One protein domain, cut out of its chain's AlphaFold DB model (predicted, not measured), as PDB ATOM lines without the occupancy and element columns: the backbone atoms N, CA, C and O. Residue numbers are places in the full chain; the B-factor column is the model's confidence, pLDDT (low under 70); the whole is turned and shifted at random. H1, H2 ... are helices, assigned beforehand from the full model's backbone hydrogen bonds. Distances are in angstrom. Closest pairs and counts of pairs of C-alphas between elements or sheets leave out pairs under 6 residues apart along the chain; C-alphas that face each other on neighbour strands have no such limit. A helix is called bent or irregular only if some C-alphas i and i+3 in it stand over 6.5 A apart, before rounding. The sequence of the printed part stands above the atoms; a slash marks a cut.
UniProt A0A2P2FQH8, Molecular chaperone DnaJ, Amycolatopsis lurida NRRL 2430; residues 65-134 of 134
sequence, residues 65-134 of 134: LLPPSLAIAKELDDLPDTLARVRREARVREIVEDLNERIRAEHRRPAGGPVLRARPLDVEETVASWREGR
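Overview. This is residues 65 to 134 of the 134 residues of the protein "Molecular chaperone DnaJ" of Amycolatopsis lurida NRRL 2430 (UniProt A0A2P2FQH8). Two long helices, H1 and H2, lie side by side as a hairpin, and a short third helix, H3, packs on the first half of H2, near the end where H1 turns into H2. After H2 the chain turns at the far end of the hairpin, and the long link of residues 109 to 122 folds back along it to H3. The printed part has 70 residues with three named helices, H1, H2, H3 in that order, and no named strand; the class is all helix. The whole is only just compact, close to loose, with a radius of gyration of the C-alphas of 12.8 A, and its outline is elongated, 38 by 20 by 16 A.

Arrangement. Start at H1, residues 68 to 84, and go on to H2, residues 89 to 108: this helical hairpin touches, closest at the C-alphas of Leu 83 and Val 92, 6.4 A apart. The two run opposite ways at a shallow tilt of 13 degrees. H3, residues 123 to 132, touches H2 at its residues 89 to 97 alone, closest at the C-alphas of Val 96 and Val 123, 6.3 A apart. This second helical hairpin runs opposite ways at a steep tilt of 40 degrees. H1 and H3 are close but not clearly touching, with the C-alphas of Leu 83 and Trp 130 closest at 6.8 A; they run the same way at a tilt of 36 degrees, only just steep. In H2 and H3 every O i to N i+4 pair is within hydrogen-bond range; in H1, 11 of 13 are.

Along the chain. Find C-alpha 68 at (189.742, 270.072, 147.761); from there H1 runs 24.0 A to C-alpha 84. It is irregular, with C-alphas 77 and 80 7.3 A apart, and has a kink of 49 degrees near residue 78. H2 begins at C-alpha 89, (208.719, 283.261, 160.733), and runs 28.8 A. H3 ends at C-alpha 132, (218.384, 277.877, 155.581).

Size, cuts and confidence. Look for the two farthest C-alphas at Pro 110 and Arg 134, 39.2 A apart. The link from H1 to H2 is tight, that from H2 to H3 long, with 14 residues. The printed part has no cut, and no printed residue is under 70 in pLDDT.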
ATOM      1  N   LEU A  65     188.815 275.681 140.471       83.44
ATOM      2  CA  LEU A  65     187.896 274.594 140.121       83.44
ATOM      3  C   LEU A  65     188.348 273.230 140.661       83.44
ATOM      4  O   LEU A  65     187.652 272.232 140.453       83.44
ATOM      5  N   LEU A  66     189.523 273.146 141.292       87.19
ATOM      6  CA  LEU A  66     190.045 271.872 141.763       87.19
ATOM      7  C   LEU A  66     189.210 271.342 142.936       87.19
ATOM      8  O   LEU A  66     188.875 272.095 143.853       87.19
ATOM      9  N   PRO A  67     188.927 270.027 142.968       88.62
ATOM     10  CA  PRO A  67     188.458 269.374 144.179       88.62
ATOM     11  C   PRO A  67     189.415 269.658 145.349       88.62
ATOM     12  O   PRO A  67     190.626 269.751 145.116       88.62
ATOM     13  N   PRO A  68     188.922 269.719 146.600       89.75
ATOM     14  CA  PRO A  68     189.742 270.072 147.761       89.75
ATOM     15  C   PRO A  68     191.050 269.279 147.875       89.75
ATOM     16  O   PRO A  68     192.098 269.853 148.154       89.75
ATOM     17  N   SER A  69     191.025 267.976 147.585       92.00
ATOM     18  CA  SER A  69     192.217 267.127 147.624       92.00
ATOM     19  C   SER A  69     193.291 267.513 146.601       92.00
ATOM     20  O   SER A  69     194.478 267.479 146.925       92.00
ATOM     21  N   LEU A  70     192.901 267.908 145.384       91.69
ATOM     22  CA  LEU A  70     193.837 268.378 144.358       91.69
ATOM     23  C   LEU A  70     194.292 269.815 144.620       91.69
ATOM     24  O   LEU A  70     195.443 270.136 144.337       91.69
ATOM     25  N   ALA A  71     193.426 270.657 145.187       91.94
ATOM     26  CA  ALA A  71     193.795 272.008 145.600       91.94
ATOM     27  C   ALA A  71     194.890 271.974 146.682       91.94
ATOM     28  O   ALA A  71     195.904 272.647 146.540       91.94
ATOM     29  N   ILE A  72     194.735 271.121 147.704       94.44
ATOM     30  CA  ILE A  72     195.748 270.920 148.755       94.44
ATOM     31  C   ILE A  72     197.051 270.360 148.172       94.44
ATOM     32  O   ILE A  72     198.129 270.806 148.551       94.44
ATOM     33  N   ALA A  73     196.972 269.390 147.253       93.56
ATOM     34  CA  ALA A  73     198.163 268.836 146.608       93.56
ATOM     35  C   ALA A  73     198.934 269.909 145.823       93.56
ATOM     36  O   ALA A  73     200.142 270.033 145.988       93.56
ATOM     37  N   LYS A  74     198.225 270.731 145.041       93.38
ATOM     38  CA  LYS A  74     198.830 271.854 144.322       93.38
ATOM     39  C   LYS A  74     199.463 272.871 145.275       93.38
ATOM     40  O   LYS A  74     200.559 273.347 145.014       93.38
ATOM     41  N   GLU A  75     198.788 273.205 146.368       94.62
ATOM     42  CA  GLU A  75     199.322 274.160 147.339       94.62
ATOM     43  C   GLU A  75     200.585 273.642 148.034       94.62
ATOM     44  O   GLU A  75     201.490 274.425 148.292       94.62
ATOM     45  N   LEU A  76     200.683 272.333 148.287       95.88
ATOM     46  CA  LEU A  76     201.912 271.709 148.785       95.88
ATOM     47  C   LEU A  76     203.060 271.806 147.775       95.88
ATOM     48  O   LEU A  76     204.185 272.088 148.180       95.88
ATOM     49  N   ASP A  77     202.776 271.613 146.484       94.94
ATOM     50  CA  ASP A  77     203.771 271.768 145.416       94.94
ATOM     51  C   ASP A  77     204.256 273.228 145.305       94.94
ATOM     52  O   ASP A  77     205.450 273.475 145.136       94.94
ATOM     53  N   ASP A  78     203.348 274.198 145.462       95.12
ATOM     54  CA  ASP A  78     203.639 275.640 145.395       95.12
ATOM     55  C   ASP A  78     204.177 276.218 146.733       95.12
ATOM     56  O   ASP A  78     204.580 277.389 146.810       95.12
ATOM     57  N   LEU A  79     204.168 275.431 147.816       96.00
ATOM     58  CA  LEU A  79     204.518 275.885 149.165       96.00
ATOM     59  C   LEU A  79     205.959 276.421 149.261       96.00
ATOM     60  O   LEU A  79     206.124 277.497 149.843       96.00
ATOM     61  N   PRO A  80     206.999 275.774 148.691       94.62
ATOM     62  CA  PRO A  80     208.369 276.286 148.762       94.62
ATOM     63  C   PRO A  80     208.509 277.695 148.169       94.62
ATOM     64  O   PRO A  80     209.065 278.591 148.810       94.62
ATOM     65  N   ASP A  81     207.920 277.927 146.992       95.50
ATOM     66  CA  ASP A  81     207.926 279.229 146.313       95.50
ATOM     67  C   ASP A  81     207.147 280.292 147.097       95.50
ATOM     68  O   ASP A  81     207.508 281.477 147.109       95.50
ATOM     69  N   THR A  82     206.073 279.873 147.766       95.06
ATOM     70  CA  THR A  82     205.277 280.736 148.639       95.06
ATOM     71  C   THR A  82     206.087 281.159 149.862       95.06
ATOM     72  O   THR A  82     206.183 282.355 150.154       95.06
ATOM     73  N   LEU A  83     206.722 280.208 150.554       96.31
ATOM     74  CA  LEU A  83     207.509 280.473 151.760       96.31
ATOM     75  C   LEU A  83     208.761 281.308 151.465       96.31
ATOM     76  O   LEU A  83     209.083 282.200 152.253       96.31
ATOM     77  N   ALA A  84     209.404 281.128 150.307       94.75
ATOM     78  CA  ALA A  84     210.551 281.939 149.881       94.75
ATOM     79  C   ALA A  84     210.247 283.455 149.836       94.75
ATOM     80  O   ALA A  84     211.132 284.295 150.009       94.75
ATOM     81  N   ARG A  85     208.977 283.838 149.645       95.12
ATOM     82  CA  ARG A  85     208.535 285.246 149.611       95.12
ATOM     83  C   ARG A  85     208.182 285.798 150.995       95.12
ATOM     84  O   ARG A  85     208.058 287.016 151.160       95.12
ATOM     85  N   VAL A  86     208.030 284.938 151.999       96.06
ATOM     86  CA  VAL A  86     207.668 285.321 153.367       96.06
ATOM     87  C   VAL A  86     208.911 285.783 154.122       96.06
ATOM     88  O   VAL A  86     209.969 285.172 154.056       96.06
ATOM     89  N   ARG A  87     208.802 286.896 154.862       93.50
ATOM     90  CA  ARG A  87     209.932 287.489 155.609       93.50
ATOM     91  C   ARG A  87     209.907 287.226 157.111       93.50
ATOM     92  O   ARG A  87     210.938 287.397 157.765       93.50
ATOM     93  N   ARG A  88     208.745 286.868 157.659       96.06
ATOM     94  CA  ARG A  88     208.517 286.687 159.097       96.06
ATOM     95  C   ARG A  88     208.214 285.229 159.381       96.06
ATOM     96  O   ARG A  88     207.293 284.681 158.794       96.06
ATOM     97  N   GLU A  89     208.924 284.652 160.335       96.31
ATOM     98  CA  GLU A  89     208.719 283.261 160.733       96.31
ATOM     99  C   GLU A  89     207.317 282.988 161.272       96.31
ATOM    100  O   GLU A  89     206.723 281.981 160.909       96.31
ATOM    101  N   ALA A  90     206.760 283.894 162.082       97.19
ATOM    102  CA  ALA A  90     205.389 283.756 162.575       97.19
ATOM    103  C   ALA A  90     204.402 283.529 161.418       97.19
ATOM    104  O   ALA A  90     203.536 282.668 161.496       97.19
ATOM    105  N   ARG A  91     204.620 284.218 160.288       97.31
ATOM    106  CA  ARG A  91     203.794 284.049 159.095       97.31
ATOM    107  C   ARG A  91     204.021 282.707 158.395       97.31
ATOM    108  O   ARG A  91     203.074 282.157 157.852       97.31
ATOM    109  N   VAL A  92     205.248 282.184 158.394       97.12
ATOM    110  CA  VAL A  92     205.541 280.833 157.881       97.12
ATOM    111  C   VAL A  92     204.786 279.793 158.703       97.12
ATOM    112  O   VAL A  92     204.091 278.961 158.130       97.12
ATOM    113  N   ARG A  93     204.857 279.891 160.035       98.06
ATOM    114  CA  ARG A  93     204.145 278.995 160.957       98.06
ATOM    115  C   ARG A  93     202.639 279.031 160.726       98.06
ATOM    116  O   ARG A  93     202.057 277.981 160.501       98.06
ATOM    117  N   GLU A  94     202.049 280.225 160.664       97.94
ATOM    118  CA  GLU A  94     200.622 280.403 160.362       97.94
ATOM    119  C   GLU A  94     200.206 279.705 159.058       97.94
ATOM    120  O   GLU A  94     199.195 279.009 159.031       97.94
ATOM    121  N   ILE A  95     200.979 279.873 157.976       97.62
ATOM    122  CA  ILE A  95     200.672 279.266 156.669       97.62
ATOM    123  C   ILE A  95     200.703 277.736 156.762       97.62
ATOM    124  O   ILE A  95     199.796 277.065 156.275       97.62
ATOM    125  N   VAL A  96     201.741 277.180 157.391       97.75
ATOM    126  CA  VAL A  96     201.910 275.725 157.506       97.75
ATOM    127  C   VAL A  96     200.858 275.121 158.442       97.75
ATOM    128  O   VAL A  96     200.326 274.048 158.162       97.75
ATOM    129  N   GLU A  97     200.521 275.798 159.540       98.12
ATOM    130  CA  GLU A  97     199.484 275.364 160.480       98.12
ATOM    131  C   GLU A  97     198.092 275.354 159.841       98.12
ATOM    132  O   GLU A  97     197.378 274.356 159.977       98.12
ATOM    133  N   ASP A  98     197.744 276.401 159.090       98.12
ATOM    134  CA  ASP A  98     196.491 276.484 158.331       98.12
ATOM    135  C   ASP A  98     196.393 275.369 157.275       98.12
ATOM    136  O   ASP A  98     195.394 274.644 157.204       98.12
ATOM    137  N   LEU A  99     197.460 275.152 156.498       97.44
ATOM    138  CA  LEU A  99     197.508 274.066 155.518       97.44
ATOM    139  C   LEU A  99     197.352 272.696 156.194       97.44
ATOM    140  O   LEU A  99     196.592 271.840 155.733       97.44
ATOM    141  N   ASN A 100     198.009 272.496 157.336       98.19
ATOM    142  CA  ASN A 100     197.887 271.280 158.132       98.19
ATOM    143  C   ASN A 100     196.472 271.065 158.680       98.19
ATOM    144  O   ASN A 100     196.006 269.924 158.750       98.19
ATOM    145  N   GLU A 101     195.777 272.122 159.098       97.81
ATOM    146  CA  GLU A 101     194.373 272.038 159.499       97.81
ATOM    147  C   GLU A 101     193.497 271.574 158.332       97.81
ATOM    148  O   GLU A 101     192.721 270.624 158.488       97.81
ATOM    149  N   ARG A 102     193.692 272.148 157.140       95.75
ATOM    150  CA  ARG A 102     192.960 271.761 155.925       95.75
ATOM    151  C   ARG A 102     193.246 270.323 155.493       95.75
ATOM    152  O   ARG A 102     192.302 269.603 155.168       95.75
ATOM    153  N   ILE A 103     194.495 269.860 155.582       96.25
ATOM    154  CA  ILE A 103     194.861 268.451 155.340       96.25
ATOM    155  C   ILE A 103     194.096 267.523 156.294       96.25
ATOM    156  O   ILE A 103     193.462 266.561 155.857       96.25
ATOM    157  N   ARG A 104     194.108 267.822 157.600       96.69
ATOM    158  CA  ARG A 104     193.405 267.004 158.604       96.69
ATOM    159  C   ARG A 104     191.894 267.017 158.391       96.69
ATOM    160  O   ARG A 104     191.252 265.987 158.582       96.69
ATOM    161  N   ALA A 105     191.324 268.164 158.031       94.69
ATOM    162  CA  ALA A 105     189.904 268.285 157.732       94.69
ATOM    163  C   ALA A 105     189.517 267.422 156.525       94.69
ATOM    164  O   ALA A 105     188.512 266.716 156.585       94.69
ATOM    165  N   GLU A 106     190.332 267.424 155.470       94.44
ATOM    166  CA  GLU A 106     190.071 266.631 154.271       94.44
ATOM    167  C   GLU A 106     190.179 265.126 154.533       94.44
ATOM    168  O   GLU A 106     189.313 264.370 154.105       94.44
ATOM    169  N   HIS A 107     191.155 264.675 155.329       93.75
ATOM    170  CA  HIS A 107     191.241 263.265 155.741       93.75
ATOM    171  C   HIS A 107     190.033 262.774 156.546       93.75
ATOM    172  O   HIS A 107     189.744 261.580 156.540       93.75
ATOM    173  N   ARG A 108     189.336 263.666 157.259       93.62
ATOM    174  CA  ARG A 108     188.134 263.319 158.037       93.62
ATOM    175  C   ARG A 108     186.872 263.246 157.182       93.62
ATOM    176  O   ARG A 108     185.858 262.733 157.656       93.62
ATOM    177  N   ARG A 109     186.893 263.787 155.963       88.25
ATOM    178  CA  ARG A 109     185.735 263.777 155.068       88.25
ATOM    179  C   ARG A 109     185.690 262.471 154.271       88.25
ATOM    180  O   ARG A 109     186.733 261.967 153.859       88.25
ATOM    181  N   PRO A 110     184.491 261.928 153.999       84.44
ATOM    182  CA  PRO A 110     184.335 260.903 152.976       84.44
ATOM    183  C   PRO A 110     184.885 261.419 151.645       84.44
ATOM    184  O   PRO A 110     184.592 262.549 151.253       84.44
ATOM    185  N   ALA A 111     185.682 260.605 150.954       77.62
ATOM    186  CA  ALA A 111     186.318 261.023 149.712       77.62
ATOM    187  C   ALA A 111     185.258 261.309 148.631       77.62
ATOM    188  O   ALA A 111     184.658 260.390 148.078       77.62
ATOM    189  N   GLY A 112     185.037 262.593 148.330       72.50
ATOM    190  CA  GLY A 112     184.186 263.059 147.225       72.50
ATOM    191  C   GLY A 112     184.921 263.168 145.883       72.50
ATOM    192  O   GLY A 112     184.351 263.628 144.899       72.50
ATOM    193  N   GLY A 113     186.197 262.777 145.846       79.38
ATOM    194  CA  GLY A 113     187.091 262.883 144.697       79.38
ATOM    195  C   GLY A 113     188.362 262.048 144.899       79.38
ATOM    196  O   GLY A 113     188.361 261.131 145.727       79.38
ATOM    197  N   PRO A 114     189.456 262.338 144.169       86.75
ATOM    198  CA  PRO A 114     190.737 261.668 144.369       86.75
ATOM    199  C   PRO A 114     191.174 261.734 145.834       86.75
ATOM    200  O   PRO A 114     191.057 262.778 146.474       86.75
ATOM    201  N   VAL A 115     191.685 260.625 146.366       89.00
ATOM    202  CA  VAL A 115     192.090 260.546 147.774       89.00
ATOM    203  C   VAL A 115     193.322 261.421 148.013       89.00
ATOM    204  O   VAL A 115     194.335 261.268 147.325       89.00
ATOM    205  N   LEU A 116     193.259 262.296 149.021       93.00
ATOM    206  CA  LEU A 116     194.414 263.067 149.472       93.00
ATOM    207  C   LEU A 116     195.445 262.133 150.127       93.00
ATOM    208  O   LEU A 116     195.179 261.538 151.169       93.00
ATOM    209  N   ARG A 117     196.636 262.024 149.529       91.62
ATOM    210  CA  ARG A 117     197.743 261.198 150.056       91.62
ATOM    211  C   ARG A 117     198.723 261.969 150.937       91.62
ATOM    212  O   ARG A 117     199.517 261.345 151.640       91.62
ATOM    213  N   ALA A 118     198.682 263.298 150.882       92.88
ATOM    214  CA  ALA A 118     199.561 264.149 151.665       92.88
ATOM    215  C   ALA A 118     199.319 263.967 153.166       92.88
ATOM    216  O   ALA A 118     198.197 263.692 153.593       92.88
ATOM    217  N   ARG A 119     200.378 264.135 153.957       95.25
ATOM    218  CA  ARG A 119     200.322 264.159 155.422       95.25
ATOM    219  C   ARG A 119     200.562 265.586 155.912       95.25
ATOM    220  O   ARG A 119     201.188 266.352 155.181       95.25
ATOM    221  N   PRO A 120     200.098 265.937 157.124       97.12
ATOM    222  CA  PRO A 120     200.488 267.194 157.744       97.12
ATOM    223  C   PRO A 120     202.015 267.316 157.815       97.12
ATOM    224  O   PRO A 120     202.694 266.346 158.154       97.12
ATOM    225  N   LEU A 121     202.520 268.499 157.488       97.06
ATOM    226  CA  LEU A 121     203.927 268.872 157.533       97.06
ATOM    227  C   LEU A 121     204.381 269.113 158.976       97.06
ATOM    228  O   LEU A 121     203.601 269.597 159.803       97.06
ATOM    229  N   ASP A 122     205.651 268.835 159.262       97.62
ATOM    230  CA  ASP A 122     206.287 269.288 160.497       97.62
ATOM    231  C   ASP A 122     206.591 270.791 160.388       97.62
ATOM    232  O   ASP A 122     207.284 271.251 159.474       97.62
ATOM    233  N   VAL A 123     206.024 271.571 161.309       97.06
ATOM    234  CA  VAL A 123     206.140 273.033 161.308       97.06
ATOM    235  C   VAL A 123     207.575 273.467 161.603       97.06
ATOM    236  O   VAL A 123     208.070 274.387 160.955       97.06
ATOM    237  N   GLU A 124     208.254 272.814 162.547       97.62
ATOM    238  CA  GLU A 124     209.620 273.180 162.928       97.62
ATOM    239  C   GLU A 124     210.608 272.825 161.819       97.62
ATOM    240  O   GLU A 124     211.467 273.641 161.483       97.62
ATOM    241  N   GLU A 125     210.449 271.651 161.202       96.88
ATOM    242  CA  GLU A 125     211.265 271.233 160.055       96.88
ATOM    243  C   GLU A 125     211.100 272.206 158.877       96.88
ATOM    244  O   GLU A 125     212.081 272.677 158.298       96.88
ATOM    245  N   THR A 126     209.855 272.582 158.574       96.25
ATOM    246  CA  THR A 126     209.552 273.525 157.489       96.25
ATOM    247  C   THR A 126     210.141 274.911 157.767       96.25
ATOM    248  O   THR A 126     210.712 275.542 156.877       96.25
ATOM    249  N   VAL A 127     210.049 275.395 159.011       96.81
ATOM    250  CA  VAL A 127     210.650 276.672 159.425       96.81
ATOM    251  C   VAL A 127     212.175 276.623 159.347       96.81
ATOM    252  O   VAL A 127     212.782 277.599 158.900       96.81
ATOM    253  N   ALA A 128     212.803 275.521 159.760       96.25
ATOM    254  CA  ALA A 128     214.249 275.344 159.669       96.25
ATOM    255  C   ALA A 128     214.720 275.406 158.208       96.25
ATOM    256  O   ALA A 128     215.563 276.241 157.881       96.25
ATOM    257  N   SER A 129     214.088 274.633 157.318       94.62
ATOM    258  CA  SER A 129     214.387 274.643 155.881       94.62
ATOM    259  C   SER A 129     214.194 276.029 155.249       94.62
ATOM    260  O   SER A 129     215.047 276.502 154.497       94.62
ATOM    261  N   TRP A 130     213.122 276.743 155.613       96.19
ATOM    262  CA  TRP A 130     212.895 278.118 155.156       96.19
ATOM    263  C   TRP A 130     213.990 279.093 155.616       96.19
ATOM    264  O   TRP A 130     214.388 279.970 154.848       96.19
ATOM    265  N   ARG A 131     214.486 278.968 156.856       93.38
ATOM    266  CA  ARG A 131     215.576 279.820 157.362       93.38
ATOM    267  C   ARG A 131     216.899 279.541 156.648       93.38
ATOM    268  O   ARG A 131     217.661 280.479 156.442       93.38
ATOM    269  N   GLU A 132     217.168 278.287 156.295       93.25
ATOM    270  CA  GLU A 132     218.384 277.877 155.581       93.25
ATOM    271  C   GLU A 132     218.393 278.335 154.118       93.25
ATOM    272  O   GLU A 132     219.448 278.671 153.588       93.25
ATOM    273  N   GLY A 133     217.224 278.383 153.472       85.88
ATOM    274  CA  GLY A 133     217.070 278.835 152.086       85.88
ATOM    275  C   GLY A 133     216.966 280.354 151.892       85.88
ATOM    276  O   GLY A 133     216.667 280.794 150.781       85.88
ATOM    277  N   ARG A 134     217.147 281.150 152.955       76.25
ATOM    278  CA  ARG A 134     216.978 282.611 152.953       76.25
ATOM    279  C   ARG A 134     218.252 283.386 152.618       76.25
ATOM    280  O   ARG A 134     219.344 282.975 153.059       76.25
TER     281      ARG A 134